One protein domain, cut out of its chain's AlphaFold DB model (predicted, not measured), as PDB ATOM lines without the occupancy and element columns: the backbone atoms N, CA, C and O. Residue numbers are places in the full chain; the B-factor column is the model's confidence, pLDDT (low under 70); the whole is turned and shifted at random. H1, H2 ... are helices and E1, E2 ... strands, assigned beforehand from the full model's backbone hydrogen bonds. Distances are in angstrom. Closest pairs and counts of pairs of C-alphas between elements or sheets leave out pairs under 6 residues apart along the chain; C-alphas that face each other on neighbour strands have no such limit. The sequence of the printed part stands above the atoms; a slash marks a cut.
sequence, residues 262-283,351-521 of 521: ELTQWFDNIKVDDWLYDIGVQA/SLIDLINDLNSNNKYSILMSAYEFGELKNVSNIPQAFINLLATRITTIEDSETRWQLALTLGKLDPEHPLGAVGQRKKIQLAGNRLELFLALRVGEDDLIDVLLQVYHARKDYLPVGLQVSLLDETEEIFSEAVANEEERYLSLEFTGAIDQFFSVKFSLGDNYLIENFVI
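Overview. This is residues 262 to 283 and 351 to 521 of the 521 residues of an uncharacterized protein of Planktothrix sp. UBA10369 (UniProt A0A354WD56). Two four-stranded sheets lie face to face as a sandwich, and a cluster of helices covers part of the face of one sheet turned away from the other: H6 packs on the sheet E1 E2 E3 E6, H4 and H5 pack on H6, and H3 packs on H4 at the far end. The 193 printed residues hold six named helices, then eight named strands, class mixed. The sheets, ordered E1 E2 E3 E6 and E5 E4 E7 E8, are antiparallel and twisted. The whole is compact, with a radius of gyration of the C-alphas of 17.0 A and spans of 52 by 35 by 30 A.

Arrangement. Begin at H1, residues 263 to 267, which touches no helix. H2, residues 277 to 283, touches residues 369 to 372 of H4, residues 364 to 375; C-alphas 283 and 369 are closest, 6.3 A. H3, residues 351 to 359, makes a hairpin with H4, at a steep tilt of 42 degrees; C-alphas 359 and 367 are closest, 4.3 A. H5, residues 385 to 397, makes a hairpin with H6, residues 401 to 414; C-alphas 395 and 404 are closest, 5.1 A. H4 touches H6, the same way at a shallow tilt of 20 degrees, closest at C-alphas 375 and 410, 4.8 A. E1, residues 422 to 431, E2, 434 to 444, and E3, 450 to 458, form a meander, each the antiparallel neighbour of the one before; find N 425 and O 440 at 2.8 A, and N 439 and O 455 at 2.8 A. H6 is on their sheet, two layers, at a height of 8.3 A. E6, residues 491 to 498, pairs with E3, N 454 and O 494 at 2.8 A. In the other sheet E4, residues 469 to 473, pairs with E5, 479 to 484, N 472 and O 481 at 2.8 A, and with E7, 503 to 510, N 471 and O 507 at 2.9 A; E8, 513 to 520, pairs with E7, N 506 and O 517 at 2.8 A. H1 only grazes both sheets. Every O i to N i+4 pair is within hydrogen-bond range in H1, H3, H4, H5 and H6; in H2, 2 of 3.

Along the chain. Find C-alpha 263, where H1 begins, at (93.240, 134.280, 118.089), and C-alpha 520, where E8 ends, at (88.210, 135.717, 120.813). H6 runs 19.8 A, E1 27.9 A and E2 32.8 A.

Size, cuts and confidence. C-alphas 353 and 512 are farthest apart, 52.4 A. Residues 284 to 350 are not printed, leaving 17.4 A between C-alphas 283 and 351. Of the links printed whole, none is long. Residues 267 to 283 and 378 to 380 have pLDDT under 70.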
ATOM      1  N   GLU A 262      91.322 138.334 116.710       78.75
ATOM      2  CA  GLU A 262      90.927 136.927 116.616       78.75
ATOM      3  C   GLU A 262      92.167 136.067 116.843       78.75
ATOM      4  O   GLU A 262      93.216 136.312 116.235       78.75
ATOM      5  N   LEU A 263      92.076 135.086 117.742       78.81
ATOM      6  CA  LEU A 263      93.240 134.280 118.089       78.81
ATOM      7  C   LEU A 263      93.783 133.530 116.876       78.81
ATOM      8  O   LEU A 263      94.994 133.521 116.684       78.81
ATOM      9  N   THR A 264      92.915 133.011 116.010       71.19
ATOM     10  CA  THR A 264      93.298 132.414 114.720       71.19
ATOM     11  C   THR A 264      94.240 133.319 113.929       71.19
ATOM     12  O   THR A 264      95.331 132.895 113.572       71.19
ATOM     13  N   GLN A 265      93.906 134.601 113.771       71.69
ATOM     14  CA  GLN A 265      94.739 135.566 113.048       71.69
ATOM     15  C   GLN A 265      96.056 135.874 113.750       71.69
ATOM     16  O   GLN A 265      97.071 136.145 113.101       71.69
ATOM     17  N   TRP A 266      96.042 135.877 115.085       72.69
ATOM     18  CA  TRP A 266      97.276 136.005 115.843       72.69
ATOM     19  C   TRP A 266      98.181 134.814 115.489       72.69
ATOM     20  O   TRP A 266      99.323 135.016 115.060       72.69
ATOM     21  N   PHE A 267      97.628 133.602 115.518       68.56
ATOM     22  CA  PHE A 267      98.315 132.341 115.250       68.56
ATOM     23  C   PHE A 267      98.643 132.084 113.757       68.56
ATOM     24  O   PHE A 267      99.582 131.343 113.463       68.56
ATOM     25  N   ASP A 268      97.988 132.755 112.804       55.28
ATOM     26  CA  ASP A 268      98.179 132.577 111.350       55.28
ATOM     27  C   ASP A 268      99.594 132.942 110.846       55.28
ATOM     28  O   ASP A 268      99.969 132.616 109.719       55.28
ATOM     29  N   ASN A 269     100.415 133.597 111.676       53.88
ATOM     30  CA  ASN A 269     101.806 133.955 111.362       53.88
ATOM     31  C   ASN A 269     102.847 133.252 112.251       53.88
ATOM     32  O   ASN A 269     103.979 133.739 112.364       53.88
ATOM     33  N   ILE A 270     102.508 132.130 112.899       49.69
ATOM     34  CA  ILE A 270     103.473 131.405 113.737       49.69
ATOM     35  C   ILE A 270     104.653 130.918 112.887       49.69
ATOM     36  O   ILE A 270     104.539 130.015 112.060       49.69
ATOM     37  N   LYS A 271     105.837 131.463 113.172       50.88
ATOM     38  CA  LYS A 271     107.093 130.755 112.938       50.88
ATOM     39  C   LYS A 271     107.423 129.977 114.205       50.88
ATOM     40  O   LYS A 271     107.448 130.537 115.297       50.88
ATOM     41  N   VAL A 272     107.709 128.691 114.034       45.69
ATOM     42  CA  VAL A 272     108.027 127.693 115.074       45.69
ATOM     43  C   VAL A 272     109.182 128.116 116.019       45.69
ATOM     44  O   VAL A 272     109.366 127.536 117.088       45.69
ATOM     45  N   ASP A 273     109.940 129.154 115.658       46.06
ATOM     46  CA  ASP A 273     111.140 129.624 116.355       46.06
ATOM     47  C   ASP A 273     110.892 130.574 117.553       46.06
ATOM     48  O   ASP A 273     111.792 130.729 118.376       46.06
ATOM     49  N   ASP A 274     109.707 131.186 117.709       46.09
ATOM     50  CA  ASP A 274     109.472 132.253 118.716       46.09
ATOM     51  C   ASP A 274     108.963 131.759 120.096       46.09
ATOM     52  O   ASP A 274     108.671 132.556 120.994       46.09
ATOM     53  N   TRP A 275     108.826 130.446 120.304       49.62
ATOM     54  CA  TRP A 275     108.020 129.901 121.408       49.62
ATOM     55  C   TRP A 275     108.715 129.854 122.786       49.62
ATOM     56  O   TRP A 275     108.077 130.120 123.808       49.62
ATOM     57  N   LEU A 276     110.014 129.551 122.862       51.22
ATOM     58  CA  LEU A 276     110.571 128.870 124.044       51.22
ATOM     59  C   LEU A 276     111.722 129.589 124.782       51.22
ATOM     60  O   LEU A 276     112.311 129.028 125.703       51.22
ATOM     61  N   TYR A 277     112.023 130.852 124.471       47.19
ATOM     62  CA  TYR A 277     113.176 131.540 125.081       47.19
ATOM     63  C   TYR A 277     113.115 131.637 126.622       47.19
ATOM     64  O   TYR A 277     114.139 131.500 127.282       47.19
ATOM     65  N   ASP A 278     111.933 131.811 127.225       47.47
ATOM     66  CA  ASP A 278     111.842 132.040 128.680       47.47
ATOM     67  C   ASP A 278     111.849 130.745 129.512       47.47
ATOM     68  O   ASP A 278     112.500 130.672 130.553       47.47
ATOM     69  N   ILE A 279     111.201 129.678 129.026       49.72
ATOM     70  CA  ILE A 279     111.143 128.393 129.744       49.72
ATOM     71  C   ILE A 279     112.541 127.779 129.840       49.72
ATOM     72  O   ILE A 279     112.922 127.348 130.923       49.72
ATOM     73  N   GLY A 280     113.346 127.859 128.773       50.50
ATOM     74  CA  GLY A 280     114.746 127.415 128.753       50.50
ATOM     75  C   GLY A 280     115.652 128.189 129.708       50.50
ATOM     76  O   GLY A 280     116.552 127.622 130.325       50.50
ATOM     77  N   VAL A 281     115.385 129.483 129.900       52.91
ATOM     78  CA  VAL A 281     116.106 130.311 130.876       52.91
ATOM     79  C   VAL A 281     115.730 129.921 132.308       52.91
ATOM     80  O   VAL A 281     116.616 129.831 133.161       52.91
ATOM     81  N   GLN A 282     114.452 129.650 132.595       49.41
ATOM     82  CA  GLN A 282     114.023 129.182 133.921       49.41
ATOM     83  C   GLN A 282     114.583 127.791 134.231       49.41
ATOM     84  O   GLN A 282     115.174 127.583 135.291       49.41
ATOM     85  N   ALA A 283     114.470 126.884 133.268       50.06
ATOM     86  CA  ALA A 283     115.081 125.566 133.211       50.06
ATOM     87  C   ALA A 283     116.583 125.587 133.544       50.06
ATOM     88  O   ALA A 283     117.021 124.996 134.534       50.06
ATOM     89  N   SER A 351     121.866 111.002 123.304       83.25
ATOM     90  CA  SER A 351     121.124 112.165 123.811       83.25
ATOM     91  C   SER A 351     119.609 111.947 123.760       83.25
ATOM     92  O   SER A 351     118.898 112.343 124.675       83.25
ATOM     93  N   LEU A 352     119.103 111.284 122.716       83.00
ATOM     94  CA  LEU A 352     117.672 111.019 122.555       83.00
ATOM     95  C   LEU A 352     117.170 109.958 123.551       83.00
ATOM     96  O   LEU A 352     116.083 110.096 124.109       83.00
ATOM     97  N   ILE A 353     117.980 108.927 123.816       86.31
ATOM     98  CA  ILE A 353     117.694 107.909 124.840       86.31
ATOM     99  C   ILE A 353     117.611 108.546 126.230       86.31
ATOM    100  O   ILE A 353     116.680 108.250 126.981       86.31
ATOM    101  N   ASP A 354     118.550 109.430 126.565       89.50
ATOM    102  CA  ASP A 354     118.596 110.085 127.874       89.50
ATOM    103  C   ASP A 354     117.346 110.950 128.102       89.50
ATOM    104  O   ASP A 354     116.675 110.811 129.127       89.50
ATOM    105  N   LEU A 355     116.937 111.727 127.096       89.12
ATOM    106  CA  LEU A 355     115.719 112.531 127.173       89.12
ATOM    107  C   LEU A 355     114.436 111.676 127.281       89.12
ATOM    108  O   LEU A 355     113.496 112.038 127.993       89.12
ATOM    109  N   ILE A 356     114.370 110.520 126.604       89.94
ATOM    110  CA  ILE A 356     113.245 109.573 126.747       89.94
ATOM    111  C   ILE A 356     113.177 109.020 128.175       89.94
ATOM    112  O   ILE A 356     112.085 108.885 128.741       89.94
ATOM    113  N   ASN A 357     114.324 108.684 128.766       92.50
ATOM    114  CA  ASN A 357     114.384 108.195 130.141       92.50
ATOM    115  C   ASN A 357     113.912 109.270 131.129       92.50
ATOM    116  O   ASN A 357     113.132 108.973 132.038       92.50
ATOM    117  N   ASP A 358     114.302 110.524 130.910       92.94
ATOM    118  CA  ASP A 358     113.908 111.647 131.756       92.94
ATOM    119  C   ASP A 358     112.411 111.988 131.655       92.94
ATOM    120  O   ASP A 358     111.774 112.251 132.681       92.94
ATOM    121  N   LEU A 359     111.800 111.886 130.467       91.19
ATOM    122  CA  LEU A 359     110.341 112.008 130.299       91.19
ATOM    123  C   LEU A 359     109.549 110.901 131.008       91.19
ATOM    124  O   LEU A 359     108.428 111.135 131.469       91.19
ATOM    125  N   ASN A 360     110.122 109.699 131.099       92.31
ATOM    126  CA  ASN A 360     109.539 108.575 131.835       92.31
ATOM    127  C   ASN A 360     109.781 108.653 133.345       92.31
ATOM    128  O   ASN A 360     109.190 107.882 134.107       92.31
ATOM    129  N   SER A 361     110.634 109.569 133.796       93.94
ATOM    130  CA  SER A 361     110.903 109.733 135.215       93.94
ATOM    131  C   SER A 361     109.661 110.231 135.971       93.94
ATOM    132  O   SER A 361     108.681 110.737 135.415       93.94
ATOM    133  N   ASN A 362     109.708 110.105 137.296       91.06
ATOM    134  CA  ASN A 362     108.734 110.738 138.190       91.06
ATOM    135  C   ASN A 362     109.186 112.140 138.636       91.06
ATOM    136  O   ASN A 362     108.520 112.771 139.456       91.06
ATOM    137  N   ASN A 363     110.334 112.617 138.149       92.44
ATOM    138  CA  ASN A 363     110.856 113.924 138.504       92.44
ATOM    139  C   ASN A 363     110.244 114.978 137.576       92.44
ATOM    140  O   ASN A 363     110.595 115.046 136.400       92.44
ATOM    141  N   LYS A 364     109.367 115.827 138.133       91.06
ATOM    142  CA  LYS A 364     108.733 116.953 137.427       91.06
ATOM    143  C   LYS A 364     109.745 117.746 136.593       91.06
ATOM    144  O   LYS A 364     109.492 118.022 135.426       91.06
ATOM    145  N   TYR A 365     110.893 118.081 137.179       88.00
ATOM    146  CA  TYR A 365     111.902 118.902 136.517       88.00
ATOM    147  C   TYR A 365     112.538 118.180 135.331       88.00
ATOM    148  O   TYR A 365     112.644 118.778 134.271       88.00
ATOM    149  N   SER A 366     112.898 116.902 135.470       90.25
ATOM    150  CA  SER A 366     113.459 116.112 134.363       90.25
ATOM    151  C   SER A 366     112.487 116.016 133.187       90.25
ATOM    152  O   SER A 366     112.891 116.192 132.040       90.25
ATOM    153  N   ILE A 367     111.195 115.820 133.471       92.62
ATOM    154  CA  ILE A 367     110.148 115.788 132.442       92.62
ATOM    155  C   ILE A 367     110.048 117.145 131.741       92.62
ATOM    156  O   ILE A 367     110.054 117.200 130.516       92.62
ATOM    157  N   LEU A 368     109.963 118.232 132.516       88.62
ATOM    158  CA  LEU A 368     109.824 119.591 131.994       88.62
ATOM    159  C   LEU A 368     111.017 119.974 131.106       88.62
ATOM    160  O   LEU A 368     110.825 120.449 129.989       88.62
ATOM    161  N   MET A 369     112.235 119.717 131.592       86.88
ATOM    162  CA  MET A 369     113.488 119.950 130.872       86.88
ATOM    163  C   MET A 369     113.553 119.154 129.576       86.88
ATOM    164  O   MET A 369     113.847 119.710 128.526       86.88
ATOM    165  N   SER A 370     113.228 117.864 129.636       90.50
ATOM    166  CA  SER A 370     113.306 117.008 128.456       90.50
ATOM    167  C   SER A 370     112.278 117.403 127.414       90.50
ATOM    168  O   SER A 370     112.608 117.497 126.238       90.50
ATOM    169  N   ALA A 371     111.042 117.693 127.831       90.75
ATOM    170  CA  ALA A 371     110.007 118.197 126.935       90.75
ATOM    171  C   ALA A 371     110.464 119.486 126.237       90.75
ATOM    172  O   ALA A 371     110.363 119.604 125.020       90.75
ATOM    173  N   TYR A 372     111.039 120.418 126.998       87.50
ATOM    174  CA  TYR A 372     111.622 121.639 126.457       87.50
ATOM    175  C   TYR A 372     112.706 121.364 125.406       87.50
ATOM    176  O   TYR A 372     112.607 121.848 124.280       87.50
ATOM    177  N   GLU A 373     113.719 120.571 125.759       88.56
ATOM    178  CA  GLU A 373     114.850 120.265 124.879       88.56
ATOM    179  C   GLU A 373     114.397 119.551 123.602       88.56
ATOM    180  O   GLU A 373     114.866 119.882 122.515       88.56
ATOM    181  N   PHE A 374     113.414 118.654 123.706       87.25
ATOM    182  CA  PHE A 374     112.790 118.016 122.551       87.25
ATOM    183  C   PHE A 374     112.077 119.002 121.637       87.25
ATOM    184  O   PHE A 374     112.212 118.910 120.417       87.25
ATOM    185  N   GLY A 375     111.342 119.953 122.214       84.94
ATOM    186  CA  GLY A 375     110.712 121.020 121.451       84.94
ATOM    187  C   GLY A 375     111.738 121.822 120.653       84.94
ATOM    188  O   GLY A 375     111.429 122.295 119.567       84.94
ATOM    189  N   GLU A 376     112.972 121.954 121.135       82.50
ATOM    190  CA  GLU A 376     114.032 122.720 120.472       82.50
ATOM    191  C   GLU A 376     114.813 121.954 119.398       82.50
ATOM    192  O   GLU A 376     115.630 122.558 118.695       82.50
ATOM    193  N   LEU A 377     114.554 120.658 119.203       82.06
ATOM    194  CA  LEU A 377     115.226 119.876 118.170       82.06
ATOM    195  C   LEU A 377     114.767 120.303 116.765       82.06
ATOM    196  O   LEU A 377     113.851 119.740 116.167       82.06
ATOM    197  N   LYS A 378     115.443 121.308 116.203       67.81
ATOM    198  CA  LYS A 378     115.273 121.710 114.804       67.81
ATOM    199  C   LYS A 378     115.767 120.578 113.900       67.81
ATOM    200  O   LYS A 378     116.885 120.100 114.068       67.81
ATOM    201  N   ASN A 379     114.972 120.212 112.893       65.25
ATOM    202  CA  ASN A 379     115.322 119.264 111.820       65.25
ATOM    203  C   ASN A 379     115.259 117.763 112.151       65.25
ATOM    204  O   ASN A 379     115.866 116.964 111.436       65.25
ATOM    205  N   VAL A 380     114.500 117.334 113.162       68.38
ATOM    206  CA  VAL A 380     114.199 115.900 113.312       68.38
ATOM    207  C   VAL A 380     113.066 115.548 112.350       68.38
ATOM    208  O   VAL A 380     111.900 115.540 112.717       68.38
ATOM    209  N   SER A 381     113.402 115.287 111.086       70.69
ATOM    210  CA  SER A 381     112.418 114.943 110.047       70.69
ATOM    211  C   SER A 381     111.700 113.611 110.300       70.69
ATOM    212  O   SER A 381     110.696 113.341 109.658       70.69
ATOM    213  N   ASN A 382     112.202 112.795 111.234       81.62
ATOM    214  CA  ASN A 382     111.626 111.514 111.634       81.62
ATOM    215  C   ASN A 382     111.596 111.405 113.161       81.62
ATOM    216  O   ASN A 382     112.463 110.774 113.768       81.62
ATOM    217  N   ILE A 383     110.606 112.034 113.791       85.44
ATOM    218  CA  ILE A 383     110.348 111.836 115.219       85.44
ATOM    219  C   ILE A 383     109.700 110.456 115.377       85.44
ATOM    220  O   ILE A 383     108.670 110.196 114.752       85.44
ATOM    221  N   PRO A 384     110.266 109.539 116.180       88.56
ATOM    222  CA  PRO A 384     109.676 108.216 116.348       88.56
ATOM    223  C   PRO A 384     108.246 108.301 116.901       88.56
ATOM    224  O   PRO A 384     108.024 108.934 117.927       88.56
ATOM    225  N   GLN A 385     107.278 107.593 116.309       90.31
ATOM    226  CA  GLN A 385     105.878 107.610 116.780       90.31
ATOM    227  C   GLN A 385     105.732 107.211 118.260       90.31
ATOM    228  O   GLN A 385     104.875 107.722 118.977       90.31
ATOM    229  N   ALA A 386     106.598 106.315 118.747       88.31
ATOM    230  CA  ALA A 386     106.640 105.928 120.157       88.31
ATOM    231  C   ALA A 386     106.850 107.134 121.091       88.31
ATOM    232  O   ALA A 386     106.340 107.149 122.209       88.31
ATOM    233  N   PHE A 387     107.564 108.152 120.617       89.50
ATOM    234  CA  PHE A 387     107.807 109.386 121.342       89.50
ATOM    235  C   PHE A 387     106.563 110.278 121.410       89.50
ATOM    236  O   PHE A 387     106.179 110.712 122.494       89.50
ATOM    237  N   ILE A 388     105.889 110.482 120.274       94.19
ATOM    238  CA  ILE A 388     104.600 111.191 120.205       94.19
ATOM    239  C   ILE A 388     103.590 110.551 121.169       94.19
ATOM    240  O   ILE A 388     102.986 111.232 122.000       94.19
ATOM    241  N   ASN A 389     103.501 109.218 121.158       94.62
ATOM    242  CA  ASN A 389     102.625 108.466 122.056       94.62
ATOM    243  C   ASN A 389     103.013 108.630 123.536       94.62
ATOM    244  O   ASN A 389     102.137 108.683 124.406       94.62
ATOM    245  N   LEU A 390     104.315 108.713 123.838       94.81
ATOM    246  CA  LEU A 390     104.803 108.953 125.193       94.81
ATOM    247  C   LEU A 390     104.367 110.339 125.683       94.81
ATOM    248  O   LEU A 390     103.784 110.431 126.763       94.81
ATOM    249  N   LEU A 391     104.576 111.397 124.890       95.56
ATOM    250  CA  LEU A 391     104.124 112.751 125.231       95.56
ATOM    251  C   LEU A 391     102.611 112.789 125.477       95.56
ATOM    252  O   LEU A 391     102.180 113.250 126.534       95.56
ATOM    253  N   ALA A 392     101.817 112.229 124.560       96.50
ATOM    254  CA  ALA A 392     100.363 112.138 124.685       96.50
ATOM    255  C   ALA A 392      99.932 111.436 125.988       96.50
ATOM    256  O   ALA A 392      99.071 111.925 126.723       96.50
ATOM    257  N   THR A 393     100.584 110.321 126.331       96.06
ATOM    258  CA  THR A 393     100.324 109.584 127.579       96.06
ATOM    259  C   THR A 393     100.692 110.409 128.813       96.06
ATOM    260  O   THR A 393      99.985 110.397 129.822       96.06
ATOM    261  N   ARG A 394     101.799 111.155 128.768       95.56
ATOM    262  CA  ARG A 394     102.234 112.000 129.889       95.56
ATOM    263  C   ARG A 394     101.319 113.206 130.091       95.56
ATOM    264  O   ARG A 394     101.008 113.517 131.235       95.56
ATOM    265  N   ILE A 395     100.816 113.824 129.021       95.69
ATOM    266  CA  ILE A 395      99.852 114.936 129.096       95.69
ATOM    267  C   ILE A 395      98.584 114.524 129.856       95.69
ATOM    268  O   ILE A 395      98.072 115.297 130.664       95.69
ATOM    269  N   THR A 396      98.090 113.303 129.639       94.50
ATOM    270  CA  THR A 396      96.854 112.821 130.279       94.50
ATOM    271  C   THR A 396      97.055 112.313 131.708       94.50
ATOM    272  O   THR A 396      96.088 112.211 132.460       94.50
ATOM    273  N   THR A 397      98.292 112.010 132.112       94.31
ATOM    274  CA  THR A 397      98.593 111.405 133.423       94.31
ATOM    275  C   THR A 397      99.266 112.352 134.414       94.31
ATOM    276  O   THR A 397      99.176 112.132 135.620       94.31
ATOM    277  N   ILE A 398      99.933 113.409 133.946       94.19
ATOM    278  CA  ILE A 398     100.592 114.388 134.816       94.19
ATOM    279  C   ILE A 398      99.567 115.352 135.402       94.19
ATOM    280  O   ILE A 398      98.835 116.022 134.677       94.19
ATOM    281  N   GLU A 399      99.556 115.466 136.729       92.38
ATOM    282  CA  GLU A 399      98.671 116.375 137.467       92.38
ATOM    283  C   GLU A 399      99.149 117.835 137.438       92.38
ATOM    284  O   GLU A 399      98.328 118.748 137.462       92.38
ATOM    285  N   ASP A 400     100.463 118.053 137.364       93.44
ATOM    286  CA  ASP A 400     101.072 119.383 137.374       93.44
ATOM    287  C   ASP A 400     100.788 120.152 136.076       93.44
ATOM    288  O   ASP A 400     101.206 119.730 134.995       93.44
ATOM    289  N   SER A 401     100.087 121.283 136.192       91.81
ATOM    290  CA  SER A 401      99.588 122.017 135.023       91.81
ATOM    291  C   SER A 401     100.709 122.553 134.134       91.81
ATOM    292  O   SER A 401     100.696 122.341 132.926       91.81
ATOM    293  N   GLU A 402     101.735 123.161 134.730       90.81
ATOM    294  CA  GLU A 402     102.882 123.720 134.006       90.81
ATOM    295  C   GLU A 402     103.596 122.654 133.161       90.81
ATOM    296  O   GLU A 402     103.846 122.847 131.971       90.81
ATOM    297  N   THR A 403     103.865 121.489 133.754       93.19
ATOM    298  CA  THR A 403     104.494 120.369 133.044       93.19
ATOM    299  C   THR A 403     103.591 119.839 131.937       93.19
ATOM    300  O   THR A 403     104.067 119.529 130.846       93.19
ATOM    301  N   ARG A 404     102.280 119.757 132.189       95.69
ATOM    302  CA  ARG A 404     101.298 119.322 131.192       95.69
ATOM    303  C   ARG A 404     101.254 120.269 129.993       95.69
ATOM    304  O   ARG A 404     101.255 119.796 128.858       95.69
ATOM    305  N   TRP A 405     101.257 121.579 130.232       95.88
ATOM    306  CA  TRP A 405     101.297 122.598 129.187       95.88
ATOM    307  C   TRP A 405     102.590 122.553 128.385       95.88
ATOM    308  O   TRP A 405     102.533 122.576 127.159       95.88
ATOM    309  N   GLN A 406     103.744 122.403 129.039       94.25
ATOM    310  CA  GLN A 406     105.014 122.257 128.326       94.25
ATOM    311  C   GLN A 406     105.013 121.021 127.419       94.25
ATOM    312  O   GLN A 406     105.460 121.098 126.275       94.25
ATOM    313  N   LEU A 407     104.493 119.888 127.898       95.62
ATOM    314  CA  LEU A 407     104.365 118.677 127.086       95.62
ATOM    315  C   LEU A 407     103.409 118.879 125.909       95.62
ATOM    316  O   LEU A 407     103.736 118.463 124.804       95.62
ATOM    317  N   ALA A 408     102.268 119.537 126.123       96.56
ATOM    318  CA  ALA A 408     101.304 119.831 125.066       96.56
ATOM    319  C   ALA A 408     101.886 120.782 124.008       96.56
ATOM    320  O   ALA A 408     101.753 120.520 122.817       96.56
ATOM    321  N   LEU A 409     102.598 121.835 124.419       94.69
ATOM    322  CA  LEU A 409     103.289 122.759 123.508       94.69
ATOM    323  C   LEU A 409     104.384 122.044 122.712       94.69
ATOM    324  O   LEU A 409     104.521 122.247 121.509       94.69
ATOM    325  N   THR A 410     105.145 121.174 123.378       94.19
ATOM    326  CA  THR A 410     106.155 120.334 122.723       94.19
ATOM    327  C   THR A 410     105.494 119.420 121.696       94.19
ATOM    328  O   THR A 410     105.930 119.363 120.554       94.19
ATOM    329  N   LEU A 411     104.403 118.753 122.070       94.81
ATOM    330  CA  LEU A 411     103.656 117.870 121.186       94.81
ATOM    331  C   LEU A 411     103.094 118.616 119.972       94.81
ATOM    332  O   LEU A 411     103.315 118.163 118.860       94.81
ATOM    333  N   GLY A 412     102.473 119.784 120.159       93.00
ATOM    334  CA  GLY A 412     101.959 120.603 119.054       93.00
ATOM    335  C   GLY A 412     103.052 121.148 118.128       93.00
ATOM    336  O   GLY A 412     102.799 121.404 116.957       93.00
ATOM    337  N   LYS A 413     104.292 121.287 118.612       89.69
ATOM    338  CA  LYS A 413     105.445 121.652 117.775       89.69
ATOM    339  C   LYS A 413     105.953 120.478 116.932       89.69
ATOM    340  O   LYS A 413     106.388 120.683 115.803       89.69
ATOM    341  N   LEU A 414     105.937 119.274 117.496       89.75
ATOM    342  CA  LEU A 414     106.467 118.060 116.868       89.75
ATOM    343  C   LEU A 414     105.452 117.368 115.949       89.75
ATOM    344  O   LEU A 414     105.836 116.810 114.927       89.75
ATOM    345  N   ASP A 415     104.178 117.416 116.322       91.94
ATOM    346  CA  ASP A 415     103.040 116.862 115.596       91.94
ATOM    347  C   ASP A 415     101.867 117.865 115.664       91.94
ATOM    348  O   ASP A 415     101.002 117.760 116.541       91.94
ATOM    349  N   PRO A 416     101.852 118.893 114.788       89.94
ATOM    350  CA  PRO A 416     100.862 119.974 114.829       89.94
ATOM    351  C   PRO A 416      99.407 119.536 114.639       89.94
ATOM    352  O   PRO A 416      98.501 120.268 115.026       89.94
ATOM    353  N   GLU A 417      99.176 118.359 114.053       89.56
ATOM    354  CA  GLU A 417      97.833 117.795 113.866       89.56
ATOM    355  C   GLU A 417      97.390 116.934 115.063       89.56
ATOM    356  O   GLU A 417      96.258 116.442 115.098       89.56
ATOM    357  N   HIS A 418      98.249 116.753 116.074       94.38
ATOM    358  CA  HIS A 418      97.920 115.946 117.238       94.38
ATOM    359  C   HIS A 418      96.865 116.644 118.120       94.38
ATOM    360  O   HIS A 418      97.095 117.761 118.586       94.38
ATOM    361  N   PRO A 419      95.752 115.979 118.491       92.31
ATOM    362  CA  PRO A 419      94.639 116.615 119.213       92.31
ATOM    363  C   PRO A 419      94.993 117.101 120.628       92.31
ATOM    364  O   PRO A 419      94.361 118.007 121.154       92.31
ATOM    365  N   LEU A 420      96.004 116.496 121.260       95.44
ATOM    366  CA  LEU A 420      96.538 116.935 122.563       95.44
ATOM    367  C   LEU A 420      97.647 117.995 122.456       95.44
ATOM    368  O   LEU A 420      98.198 118.404 123.481       95.44
ATOM    369  N   GLY A 421      98.026 118.380 121.236       95.12
ATOM    370  CA  GLY A 421      98.992 119.440 120.995       95.12
ATOM    371  C   GLY A 421      98.433 120.797 121.418       95.12
ATOM    372  O   GLY A 421      97.238 121.061 121.301       95.12
ATOM    373  N   ALA A 422      99.304 121.656 121.935       95.56
ATOM    374  CA  ALA A 422      98.987 123.046 122.219       95.56
ATOM    375  C   ALA A 422      99.686 123.966 121.219       95.56
ATOM    376  O   ALA A 422     100.804 123.680 120.779       95.56
ATOM    377  N   VAL A 423      99.058 125.105 120.933       92.19
ATOM    378  CA  VAL A 423      99.651 126.207 120.175       92.19
ATOM    379  C   VAL A 423      99.884 127.402 121.082       92.19
ATOM    380  O   VAL A 423      99.055 127.676 121.938       92.19
ATOM    381  N   GLY A 424     101.011 128.101 120.939       91.25
ATOM    382  CA  GLY A 424     101.366 129.233 121.797       91.25
ATOM    383  C   GLY A 424     101.918 130.424 121.023       91.25
ATOM    384  O   GLY A 424     102.541 130.264 119.977       91.25
ATOM    385  N   GLN A 425     101.695 131.638 121.521       88.25
ATOM    386  CA  GLN A 425     102.194 132.860 120.901       88.25
ATOM    387  C   GLN A 425     102.512 133.945 121.919       88.25
ATOM    388  O   GLN A 425     101.927 134.020 122.996       88.25
ATOM    389  N   ARG A 426     103.474 134.800 121.559       91.06
ATOM    390  CA  ARG A 426     103.938 135.922 122.372       91.06
ATOM    391  C   ARG A 426     103.553 137.262 121.751       91.06
ATOM    392  O   ARG A 426     103.667 137.458 120.544       91.06
ATOM    393  N   LYS A 427     103.169 138.220 122.592       91.75
ATOM    394  CA  LYS A 427     102.938 139.625 122.241       91.75
ATOM    395  C   LYS A 427     103.706 140.511 123.208       91.75
ATOM    396  O   LYS A 427     103.581 140.393 124.423       91.75
ATOM    397  N   LYS A 428     104.502 141.430 122.666       94.81
ATOM    398  CA  LYS A 428     105.177 142.460 123.461       94.81
ATOM    399  C   LYS A 428     104.183 143.563 123.787       94.81
ATOM    400  O   LYS A 428     103.547 144.095 122.883       94.81
ATOM    401  N   ILE A 429     104.102 143.933 125.058       95.19
ATOM    402  CA  ILE A 429     103.234 145.006 125.548       95.19
ATOM    403  C   ILE A 429     104.050 146.011 126.369       95.19
ATOM    404  O   ILE A 429     105.114 145.699 126.913       95.19
ATOM    405  N   GLN A 430     103.565 147.247 126.449       96.44
ATOM    406  CA  GLN A 430     104.227 148.340 127.157       96.44
ATOM    407  C   GLN A 430     103.239 148.955 128.152       96.44
ATOM    408  O   GLN A 430     102.231 149.519 127.744       96.44
ATOM    409  N   LEU A 431     103.541 148.878 129.452       97.31
ATOM    410  CA  LEU A 431     102.688 149.404 130.526       97.31
ATOM    411  C   LEU A 431     103.517 150.228 131.514       97.31
ATOM    412  O   LEU A 431     104.481 149.719 132.087       97.31
ATOM    413  N   ALA A 432     103.161 151.502 131.708       96.06
ATOM    414  CA  ALA A 432     103.837 152.412 132.645       96.06
ATOM    415  C   ALA A 432     105.380 152.401 132.518       96.06
ATOM    416  O   ALA A 432     106.107 152.316 133.504       96.06
ATOM    417  N   GLY A 433     105.901 152.396 131.285       95.94
ATOM    418  CA  GLY A 433     107.347 152.331 131.021       95.94
ATOM    419  C   GLY A 433     107.988 150.937 131.147       95.94
ATOM    420  O   GLY A 433     109.129 150.756 130.719       95.94
ATOM    421  N   ASN A 434     107.255 149.912 131.593       97.31
ATOM    422  CA  ASN A 434     107.717 148.520 131.633       97.31
ATOM    423  C   ASN A 434     107.373 147.763 130.346       97.31
ATOM    424  O   ASN A 434     106.248 147.837 129.852       97.31
ATOM    425  N   ARG A 435     108.356 147.031 129.813       96.94
ATOM    426  CA  ARG A 435     108.185 146.139 128.659       96.94
ATOM    427  C   ARG A 435     107.874 144.747 129.172       96.94
ATOM    428  O   ARG A 435     108.735 144.140 129.809       96.94
ATOM    429  N   LEU A 436     106.676 144.266 128.887       97.00
ATOM    430  CA  LEU A 436     106.223 142.937 129.270       97.00
ATOM    431  C   LEU A 436     106.034 142.082 128.012       97.00
ATOM    432  O   LEU A 436     105.911 142.606 126.901       97.00
ATOM    433  N   GLU A 437     106.014 140.771 128.195       96.56
ATOM    434  CA  GLU A 437     105.620 139.806 127.173       96.56
ATOM    435  C   GLU A 437     104.409 139.030 127.673       96.56
ATOM    436  O   GLU A 437     104.462 138.395 128.723       96.56
ATOM    437  N   LEU A 438     103.317 139.106 126.921       96.25
ATOM    438  CA  LEU A 438     102.155 138.248 127.075       96.25
ATOM    439  C   LEU A 438     102.394 136.983 126.252       96.25
ATOM    440  O   LEU A 438     102.547 137.078 125.039       96.25
ATOM    441  N   PHE A 439     102.406 135.827 126.895       95.44
ATOM    442  CA  PHE A 439     102.330 134.522 126.259       95.44
ATOM    443  C   PHE A 439     100.908 133.985 126.408       95.44
ATOM    444  O   PHE A 439     100.375 133.953 127.517       95.44
ATOM    445  N   LEU A 440     100.292 133.578 125.304       96.00
ATOM    446  CA  LEU A 440      99.006 132.896 125.304       96.00
ATOM    447  C   LEU A 440      99.166 131.551 124.610       96.00
ATOM    448  O   LEU A 440      99.756 131.494 123.532       96.00
ATOM    449  N   ALA A 441      98.632 130.492 125.202       96.12
ATOM    450  CA  ALA A 441      98.583 129.177 124.595       96.12
ATOM    451  C   ALA A 441      97.181 128.578 124.653       96.12
ATOM    452  O   ALA A 441      96.450 128.784 125.619       96.12
ATOM    453  N   LEU A 442      96.836 127.832 123.609       95.38
ATOM    454  CA  LEU A 442      95.566 127.149 123.426       95.38
ATOM    455  C   LEU A 442      95.807 125.656 123.250       95.38
ATOM    456  O   LEU A 442      96.762 125.255 122.583       95.38
ATOM    457  N   ARG A 443      94.921 124.829 123.794       94.75
ATOM    458  CA  ARG A 443      94.839 123.401 123.464       94.75
ATOM    459  C   ARG A 443      93.387 122.955 123.481       94.75
ATOM    460  O   ARG A 443      92.582 123.509 124.231       94.75
ATOM    461  N   VAL A 444      93.067 121.932 122.700       91.50
ATOM    462  CA  VAL A 444      91.734 121.326 122.741       91.50
ATOM    463  C   VAL A 444      91.565 120.613 124.084       91.50
ATOM    464  O   VAL A 444      92.380 119.770 124.469       91.50
ATOM    465  N   GLY A 445      90.546 121.025 124.828       89.25
ATOM    466  CA  GLY A 445      90.130 120.446 126.096       89.25
ATOM    467  C   GLY A 445      89.051 119.377 125.914       89.25
ATOM    468  O   GLY A 445      88.897 118.778 124.851       89.25
ATOM    469  N   GLU A 446      88.303 119.114 126.982       86.25
ATOM    470  CA  GLU A 446      87.138 118.222 126.950       86.25
ATOM    471  C   GLU A 446      85.896 118.954 126.408       86.25
ATOM    472  O   GLU A 446      85.790 120.174 126.532       86.25
ATOM    473  N   ASP A 447      84.930 118.205 125.867       89.12
ATOM    474  CA  ASP A 447      83.625 118.719 125.414       89.12
ATOM    475  C   ASP A 447      83.706 119.859 124.371       89.12
ATOM    476  O   ASP A 447      82.933 120.815 124.440       89.12
ATOM    477  N   ASP A 448      84.654 119.782 123.429       85.31
ATOM    478  CA  ASP A 448      84.907 120.809 122.398       85.31
ATOM    479  C   ASP A 448      85.233 122.205 122.968       85.31
ATOM    480  O   ASP A 448      85.112 123.226 122.287       85.31
ATOM    481  N   LEU A 449      85.661 122.263 124.232       92.31
ATOM    482  CA  LEU A 449      86.160 123.482 124.847       92.31
ATOM    483  C   LEU A 449      87.653 123.651 124.578       92.31
ATOM    484  O   LEU A 449      88.391 122.685 124.395       92.31
ATOM    485  N   ILE A 450      88.114 124.894 124.611       94.44
ATOM    486  CA  ILE A 450      89.518 125.258 124.480       94.44
ATOM    487  C   ILE A 450      90.049 125.626 125.858       94.44
ATOM    488  O   ILE A 450      89.536 126.527 126.527       94.44
ATOM    489  N   ASP A 451      91.093 124.927 126.283       96.38
ATOM    490  CA  ASP A 451      91.886 125.342 127.428       96.38
ATOM    491  C   ASP A 451      92.815 126.476 126.990       96.38
ATOM    492  O   ASP A 451      93.477 126.388 125.953       96.38
ATOM    493  N   VAL A 452      92.888 127.521 127.807       96.62
ATOM    494  CA  VAL A 452      93.678 128.726 127.568       96.62
ATOM    495  C   VAL A 452      94.650 128.920 128.725       96.62
ATOM    496  O   VAL A 452      94.244 129.057 129.882       96.62
ATOM    497  N   LEU A 453      95.942 128.973 128.407       97.44
ATOM    498  CA  LEU A 453      97.008 129.382 129.316       97.44
ATOM    499  C   LEU A 453      97.447 130.796 128.961       97.44
ATOM    500  O   LEU A 453      97.833 131.075 127.829       97.44
ATOM    501  N   LEU A 454      97.452 131.672 129.953       97.44
ATOM    502  CA  LEU A 454      97.989 133.014 129.857       97.44
ATOM    503  C   LEU A 454      99.164 133.162 130.811       97.44
ATOM    504  O   LEU A 454      99.027 132.912 132.007       97.44
ATOM    505  N   GLN A 455     100.297 133.631 130.301       97.38
ATOM    506  CA  GLN A 455     101.466 133.953 131.103       97.38
ATOM    507  C   GLN A 455     101.999 135.342 130.776       97.38
ATOM    508  O   GLN A 455     101.974 135.784 129.631       97.38
ATOM    509  N   VAL A 456     102.484 136.052 131.790       97.44
ATOM    510  CA  VAL A 456     103.021 137.408 131.632       97.44
ATOM    511  C   VAL A 456     104.419 137.463 132.203       97.44
ATOM    512  O   VAL A 456     104.598 137.212 133.389       97.44
ATOM    513  N   TYR A 457     105.383 137.846 131.374       96.75
ATOM    514  CA  TYR A 457     106.802 137.928 131.705       96.75
ATOM    515  C   TYR A 457     107.308 139.365 131.606       96.75
ATOM    516  O   TYR A 457     106.745 140.199 130.891       96.75
ATOM    517  N   HIS A 458     108.419 139.668 132.276       96.69
ATOM    518  CA  HIS A 458     109.144 140.907 132.020       96.69
ATOM    519  C   HIS A 458     110.136 140.701 130.861       96.69
ATOM    520  O   HIS A 458     111.058 139.904 130.958       96.69
ATOM    521  N   ALA A 459     110.054 141.502 129.794       93.12
ATOM    522  CA  ALA A 459     110.816 141.267 128.553       93.12
ATOM    523  C   ALA A 459     112.353 141.402 128.686       93.12
ATOM    524  O   ALA A 459     113.109 141.047 127.786       93.12
ATOM    525  N   ARG A 460     112.827 142.060 129.750       92.06
ATOM    526  CA  ARG A 460     114.248 142.442 129.945       92.06
ATOM    527  C   ARG A 460     114.818 142.201 131.343       92.06
ATOM    528  O   ARG A 460     115.949 142.597 131.605       92.06
ATOM    529  N   LYS A 461     114.021 141.684 132.270       93.00
ATOM    530  CA  LYS A 461     114.391 141.542 133.684       93.00
ATOM    531  C   LYS A 461     113.890 140.190 134.147       93.00
ATOM    532  O   LYS A 461     112.933 139.675 133.590       93.00
ATOM    533  N   ASP A 462     114.514 139.684 135.196       91.06
ATOM    534  CA  ASP A 462     114.179 138.374 135.745       91.06
ATOM    535  C   ASP A 462     112.861 138.361 136.533       91.06
ATOM    536  O   ASP A 462     112.322 137.286 136.773       91.06
ATOM    537  N   TYR A 463     112.362 139.533 136.935       95.75
ATOM    538  CA  TYR A 463     111.201 139.689 137.809       95.75
ATOM    539  C   TYR A 463     110.214 140.708 137.244       95.75
ATOM    540  O   TYR A 463     110.606 141.698 136.606       95.75
ATOM    541  N   LEU A 464     108.934 140.467 137.507       97.69
ATOM    542  CA  LEU A 464     107.855 141.382 137.178       97.69
ATOM    543  C   LEU A 464     107.890 142.631 138.072       97.69
ATOM    544  O   LEU A 464     108.427 142.604 139.180       97.69
ATOM    545  N   PRO A 465     107.317 143.759 137.616       97.94
ATOM    546  CA  PRO A 465     107.124 144.917 138.476       97.94
ATOM    547  C   PRO A 465     106.200 144.559 139.648       97.94
ATOM    548  O   PRO A 465     105.100 144.052 139.432       97.94
ATOM    549  N   VAL A 466     106.630 144.858 140.875       97.88
ATOM    550  CA  VAL A 466     105.821 144.642 142.086       97.88
ATOM    551  C   VAL A 466     104.487 145.371 141.958       97.88
ATOM    552  O   VAL A 466     104.448 146.547 141.592       97.88
ATOM    553  N   GLY A 467     103.396 144.673 142.269       97.75
ATOM    554  CA  GLY A 467     102.043 145.208 142.161       97.75
ATOM    555  C   GLY A 467     101.469 145.196 140.743       97.75
ATOM    556  O   GLY A 467     100.366 145.705 140.555       97.75
ATOM    557  N   LEU A 468     102.166 144.617 139.754       98.50
ATOM    558  CA  LEU A 468     101.550 144.304 138.464       98.50
ATOM    559  C   LEU A 468     100.391 143.332 138.702       98.50
ATOM    560  O   LEU A 468     100.609 142.223 139.183       98.50
ATOM    561  N   GLN A 469      99.182 143.740 138.339       98.56
ATOM    562  CA  GLN A 469      97.986 142.910 138.382       98.56
ATOM    563  C   GLN A 469      97.576 142.526 136.965       98.56
ATOM    564  O   GLN A 469      97.559 143.366 136.062       98.56
ATOM    565  N   VAL A 470      97.225 141.258 136.784       98.50
ATOM    566  CA  VAL A 470      96.657 140.717 135.550       98.50
ATOM    567  C   VAL A 470      95.292 140.147 135.895       98.50
ATOM    568  O   VAL A 470      95.191 139.312 136.791       98.50
ATOM    569  N   SER A 471      94.256 140.595 135.195       98.19
ATOM    570  CA  SER A 471      92.878 140.148 135.393       98.19
ATOM    571  C   SER A 471      92.293 139.657 134.075       98.19
ATOM    572  O   SER A 471      92.426 140.327 133.051       98.19
ATOM    573  N   LEU A 472      91.624 138.507 134.110       97.94
ATOM    574  CA  LEU A 472      90.783 138.029 133.022       97.94
ATOM    575  C   LEU A 472      89.366 138.546 133.230       97.94
ATOM    576  O   LEU A 472      88.767 138.329 134.288       97.94
ATOM    577  N   LEU A 473      88.869 139.242 132.216       97.00
ATOM    578  CA  LEU A 473      87.523 139.779 132.142       97.00
ATOM    579  C   LEU A 473      86.708 138.926 131.177       97.00
ATOM    580  O   LEU A 473      87.198 138.589 130.096       97.00
ATOM    581  N   ASP A 474      85.485 138.588 131.555       92.62
ATOM    582  CA  ASP A 474      84.548 137.960 130.631       92.62
ATOM    583  C   ASP A 474      83.956 138.996 129.661       92.62
ATOM    584  O   ASP A 474      84.285 140.187 129.681       92.62
ATOM    585  N   GLU A 475      83.052 138.538 128.804       84.38
ATOM    586  CA  GLU A 475      82.309 139.384 127.874       84.38
ATOM    587  C   GLU A 475      81.554 140.532 128.558       84.38
ATOM    588  O   GLU A 475      81.282 141.531 127.904       84.38
ATOM    589  N   THR A 476      81.212 140.434 129.849       83.25
ATOM    590  CA  THR A 476      80.532 141.474 130.637       83.25
ATOM    591  C   THR A 476      81.474 142.488 131.279       83.25
ATOM    592  O   THR A 476      80.995 143.409 131.937       83.25
ATOM    593  N   GLU A 477      82.780 142.384 131.012       89.38
ATOM    594  CA  GLU A 477      83.849 143.118 131.699       89.38
ATOM    595  C   GLU A 477      83.957 142.744 133.196       89.38
ATOM    596  O   GLU A 477      84.595 143.455 133.978       89.38
ATOM    597  N   GLU A 478      83.365 141.617 133.613       90.88
ATOM    598  CA  GLU A 478      83.479 141.108 134.979       90.88
ATOM    599  C   GLU A 478      84.758 140.281 135.140       90.88
ATOM    600  O   GLU A 478      85.095 139.431 134.315       90.88
ATOM    601  N   ILE A 479      85.488 140.521 136.233       95.56
ATOM    602  CA  ILE A 479      86.703 139.764 136.555       95.56
ATOM    603  C   ILE A 479      86.308 138.352 136.994       95.56
ATOM    604  O   ILE A 479      85.641 138.187 138.018       95.56
ATOM    605  N   PHE A 480      86.794 137.335 136.284       94.56
ATOM    606  CA  PHE A 480      86.609 135.930 136.673       94.56
ATOM    607  C   PHE A 480      87.906 135.235 137.112       94.56
ATOM    608  O   PHE A 480      87.851 134.147 137.692       94.56
ATOM    609  N   SER A 481      89.068 135.848 136.867       95.69
ATOM    610  CA  SER A 481      90.370 135.366 137.338       95.69
ATOM    611  C   SER A 481      91.360 136.520 137.472       95.69
ATOM    612  O   SER A 481      91.308 137.467 136.689       95.69
ATOM    613  N   GLU A 482      92.274 136.456 138.438       97.94
ATOM    614  CA  GLU A 482      93.296 137.485 138.624       97.94
ATOM    615  C   GLU A 482      94.547 136.970 139.337       97.94
ATOM    616  O   GLU A 482      94.493 136.006 140.103       97.94
ATOM    617  N   ALA A 483      95.673 137.641 139.100       97.62
ATOM    618  CA  ALA A 483      96.920 137.432 139.822       97.62
ATOM    619  C   ALA A 483      97.693 138.752 139.979       97.62
ATOM    620  O   ALA A 483      97.565 139.660 139.155       97.62
ATOM    621  N   VAL A 484      98.496 138.856 141.042       98.31
ATOM    622  CA  VAL A 484      99.282 140.055 141.375       98.31
ATOM    623  C   VAL A 484     100.730 139.665 141.649       98.31
ATOM    624  O   VAL A 484     100.991 138.763 142.443       98.31
ATOM    625  N   ALA A 485     101.669 140.362 141.015       98.06
ATOM    626  CA  ALA A 485     103.096 140.118 141.163       98.06
ATOM    627  C   ALA A 485     103.640 140.668 142.490       98.06
ATOM    628  O   ALA A 485     103.380 141.816 142.867       98.06
ATOM    629  N   ASN A 486     104.448 139.852 143.164       97.00
ATOM    630  CA  ASN A 486     105.255 140.231 144.325       97.00
ATOM    631  C   ASN A 486     106.732 140.462 143.915       97.00
ATOM    632  O   ASN A 486     107.050 140.512 142.730       97.00
ATOM    633  N   GLU A 487     107.631 140.635 144.888       96.25
ATOM    634  CA  GLU A 487     109.064 140.912 144.660       96.25
ATOM    635  C   GLU A 487     109.851 139.748 144.035       96.25
ATOM    636  O   GLU A 487     110.888 139.974 143.413       96.25
ATOM    637  N   GLU A 488     109.372 138.514 144.182       94.50
ATOM    638  CA  GLU A 488     110.029 137.295 143.697       94.50
ATOM    639  C   GLU A 488     109.350 136.714 142.448       94.50
ATOM    640  O   GLU A 488     109.833 135.733 141.871       94.50
ATOM    641  N   GLU A 489     108.256 137.329 142.000       96.19
ATOM    642  CA  GLU A 489     107.445 136.805 140.913       96.19
ATOM    643  C   GLU A 489     108.124 137.040 139.560       96.19
ATOM    644  O   GLU A 489     108.355 138.174 139.131       96.19
ATOM    645  N   ARG A 490     108.453 135.948 138.869       93.81
ATOM    646  CA  ARG A 490     109.098 135.998 137.546       93.81
ATOM    647  C   ARG A 490     108.089 136.122 136.415       93.81
ATOM    648  O   ARG A 490     108.379 136.745 135.395       93.81
ATOM    649  N   TYR A 491     106.920 135.528 136.614       96.50
ATOM    650  CA  TYR A 491     105.804 135.579 135.692       96.50
ATOM    651  C   TYR A 491     104.491 135.386 136.443       96.50
ATOM    652  O   TYR A 491     104.467 134.757 137.493       96.50
ATOM    653  N   LEU A 492     103.396 135.900 135.898       97.19
ATOM    654  CA  LEU A 492     102.050 135.560 136.363       97.19
ATOM    655  C   LEU A 492     101.455 134.542 135.404       97.19
ATOM    656  O   LEU A 492     101.675 134.663 134.204       97.19
ATOM    657  N   SER A 493     100.708 133.570 135.926       96.56
ATOM    658  CA  SER A 493     100.062 132.520 135.134       96.56
ATOM    659  C   SER A 493      98.587 132.439 135.493       96.56
ATOM    660  O   SER A 493      98.246 132.319 136.669       96.56
ATOM    661  N   LEU A 494      97.722 132.492 134.488       97.38
ATOM    662  CA  LEU A 494      96.281 132.311 134.614       97.38
ATOM    663  C   LEU A 494      95.843 131.240 133.621       97.38
ATOM    664  O   LEU A 494      96.303 131.213 132.485       97.38
ATOM    665  N   GLU A 495      94.945 130.366 134.054       96.75
ATOM    666  CA  GLU A 495      94.409 129.286 133.230       96.75
ATOM    667  C   GLU A 495      92.889 129.293 133.314       96.75
ATOM    668  O   GLU A 495      92.313 129.478 134.394       96.75
ATOM    669  N   PHE A 496      92.239 129.101 132.174       96.81
ATOM    670  CA  PHE A 496      90.795 128.946 132.092       96.81
ATOM    671  C   PHE A 496      90.411 128.110 130.874       96.81
ATOM    672  O   PHE A 496      91.250 127.785 130.042       96.81
ATOM    673  N   THR A 497      89.135 127.759 130.788       96.31
ATOM    674  CA  THR A 497      88.570 126.994 129.678       96.31
ATOM    675  C   THR A 497      87.396 127.790 129.121       96.31
ATOM    676  O   THR A 497      86.610 128.334 129.904       96.31
ATOM    677  N   GLY A 498      87.273 127.859 127.799       94.25
ATOM    678  CA  GLY A 498      86.191 128.571 127.124       94.25
ATOM    679  C   GLY A 498      85.736 127.881 125.844       94.25
ATOM    680  O   GLY A 498      86.396 126.969 125.354       94.25
ATOM    681  N   ALA A 499      84.574 128.273 125.335       92.44
ATOM    682  CA  ALA A 499      84.075 127.795 124.048       92.44
ATOM    683  C   ALA A 499      84.744 128.554 122.890       92.44
ATOM    684  O   ALA A 499      85.200 129.681 123.072       92.44
ATOM    685  N   ILE A 500      84.751 127.955 121.700       87.44
ATOM    686  CA  ILE A 500      85.080 128.666 120.455       87.44
ATOM    687  C   ILE A 500      84.145 129.878 120.312       87.44
ATOM    688  O   ILE A 500      82.984 129.811 120.722       87.44
ATOM    689  N   ASP A 501      84.663 130.983 119.774       85.00
ATOM    690  CA  ASP A 501      83.978 132.277 119.636       85.00
ATOM    691  C   ASP A 501      83.683 132.995 120.966       85.00
ATOM    692  O   ASP A 501      83.068 134.067 120.983       85.00
ATOM    693  N   GLN A 502      84.129 132.450 122.104       87.69
ATOM    694  CA  GLN A 502      83.967 133.116 123.390       87.69
ATOM    695  C   GLN A 502      84.926 134.306 123.517       87.69
ATOM    696  O   GLN A 502      86.136 134.197 123.310       87.69
ATOM    697  N   PHE A 503      84.374 135.444 123.939       90.00
ATOM    698  CA  PHE A 503      85.128 136.665 124.200       90.00
ATOM    699  C   PHE A 503      85.734 136.656 125.597       90.00
ATOM    700  O   PHE A 503      85.082 136.307 126.584       90.00
ATOM    701  N   PHE A 504      86.967 137.136 125.687       95.38
ATOM    702  CA  PHE A 504      87.569 137.510 126.956       95.38
ATOM    703  C   PHE A 504      88.529 138.678 126.758       95.38
ATOM    704  O   PHE A 504      89.040 138.924 125.665       95.38
ATOM    705  N   SER A 505      88.790 139.408 127.836       96.25
ATOM    706  CA  SER A 505      89.787 140.473 127.833       96.25
ATOM    707  C   SER A 505      90.822 140.245 128.919       96.25
ATOM    708  O   SER A 505      90.524 139.731 129.995       96.25
ATOM    709  N   VAL A 506      92.050 140.664 128.654       97.56
ATOM    710  CA  VAL A 506      93.150 140.632 129.612       97.56
ATOM    711  C   VAL A 506      93.454 142.062 130.010       97.56
ATOM    712  O   VAL A 506      93.924 142.860 129.199       97.56
ATOM    713  N   LYS A 507      93.191 142.394 131.270       98.00
ATOM    714  CA  LYS A 507      93.508 143.697 131.844       98.00
ATOM    715  C   LYS A 507      94.809 143.620 132.628       98.00
ATOM    716  O   LYS A 507      94.911 142.886 133.606       98.00
ATOM    717  N   PHE A 508      95.772 144.446 132.245       98.19
ATOM    718  CA  PHE A 508      97.027 144.662 132.955       98.19
ATOM    719  C   PHE A 508      96.936 145.976 133.725       98.19
ATOM    720  O   PHE A 508      96.602 146.993 133.124       98.19
ATOM    721  N   SER A 509      97.243 145.983 135.022       98.25
ATOM    722  CA  SER A 509      97.211 147.191 135.861       98.25
ATOM    723  C   SER A 509      98.504 147.338 136.665       98.25
ATOM    724  O   SER A 509      99.008 146.360 137.213       98.25
ATOM    725  N   LEU A 510      99.050 148.554 136.738       97.88
ATOM    726  CA  LEU A 510     100.223 148.884 137.551       97.88
ATOM    727  C   LEU A 510     100.107 150.325 138.073       97.88
ATOM    728  O   LEU A 510     100.328 151.293 137.336       97.88
ATOM    729  N   GLY A 511      99.749 150.459 139.352       96.75
ATOM    730  CA  GLY A 511      99.327 151.742 139.924       96.75
ATOM    731  C   GLY A 511      98.051 152.240 139.241       96.75
ATOM    732  O   GLY A 511      97.104 151.476 139.080       96.75
ATOM    733  N   ASP A 512      98.054 153.493 138.784       96.00
ATOM    734  CA  ASP A 512      96.913 154.109 138.084       96.00
ATOM    735  C   ASP A 512      96.887 153.820 136.570       96.00
ATOM    736  O   ASP A 512      95.965 154.227 135.864       96.00
ATOM    737  N   ASN A 513      97.908 153.137 136.044       96.94
ATOM    738  CA  ASN A 513      98.000 152.816 134.622       96.94
ATOM    739  C   ASN A 513      97.389 151.444 134.355       96.94
ATOM    740  O   ASN A 513      97.678 150.488 135.078       96.94
ATOM    741  N   TYR A 514      96.637 151.324 133.263       96.81
ATOM    742  CA  TYR A 514      96.153 150.034 132.795       96.81
ATOM    743  C   TYR A 514      96.178 149.919 131.268       96.81
ATOM    744  O   TYR A 514      96.183 150.917 130.549       96.81
ATOM    745  N   LEU A 515      96.202 148.678 130.794       95.94
ATOM    746  CA  LEU A 515      96.076 148.281 129.394       95.94
ATOM    747  C   LEU A 515      95.078 147.123 129.329       95.94
ATOM    748  O   LEU A 515      95.106 146.257 130.202       95.94
ATOM    749  N   ILE A 516      94.208 147.104 128.321       95.25
ATOM    750  CA  ILE A 516      93.282 145.995 128.071       95.25
ATOM    751  C   ILE A 516      93.556 145.451 126.674       95.25
ATOM    752  O   ILE A 516      93.677 146.221 125.724       95.25
ATOM    753  N   GLU A 517      93.661 144.132 126.574       94.19
ATOM    754  CA  GLU A 517      93.803 143.384 125.327       94.19
ATOM    755  C   GLU A 517      92.587 142.470 125.162       94.19
ATOM    756  O   GLU A 517      92.253 141.736 126.091       94.19
ATOM    757  N   ASN A 518      91.922 142.524 124.008       91.75
ATOM    758  CA  ASN A 518      90.682 141.787 123.752       91.75
ATOM    759  C   ASN A 518      90.947 140.610 122.813       91.75
ATOM    760  O   ASN A 518      91.589 140.782 121.772       91.75
ATOM    761  N   PHE A 519      90.401 139.448 123.161       91.69
ATOM    762  CA  PHE A 519      90.612 138.193 122.451       91.69
ATOM    763  C   PHE A 519      89.290 137.462 122.212       91.69
ATOM    764  O   PHE A 519      88.327 137.606 122.970       91.69
ATOM    765  N   VAL A 520      89.284 136.655 121.155       90.12
ATOM    766  CA  VAL A 520      88.210 135.717 120.813       90.12
ATOM    767  C   VAL A 520      88.836 134.344 120.662       90.12
ATOM    768  O   VAL A 520      89.788 134.231 119.887       90.12
ATOM    769  N   ILE A 521      88.347 133.363 121.427       90.88
ATOM    770  CA  ILE A 521      88.862 131.986 121.424       90.88
ATOM    771  C   ILE A 521      88.715 131.336 120.054       90.88
ATOM    772  O   ILE A 521      87.563 131.280 119.562       90.88
TER     773      ILE A 521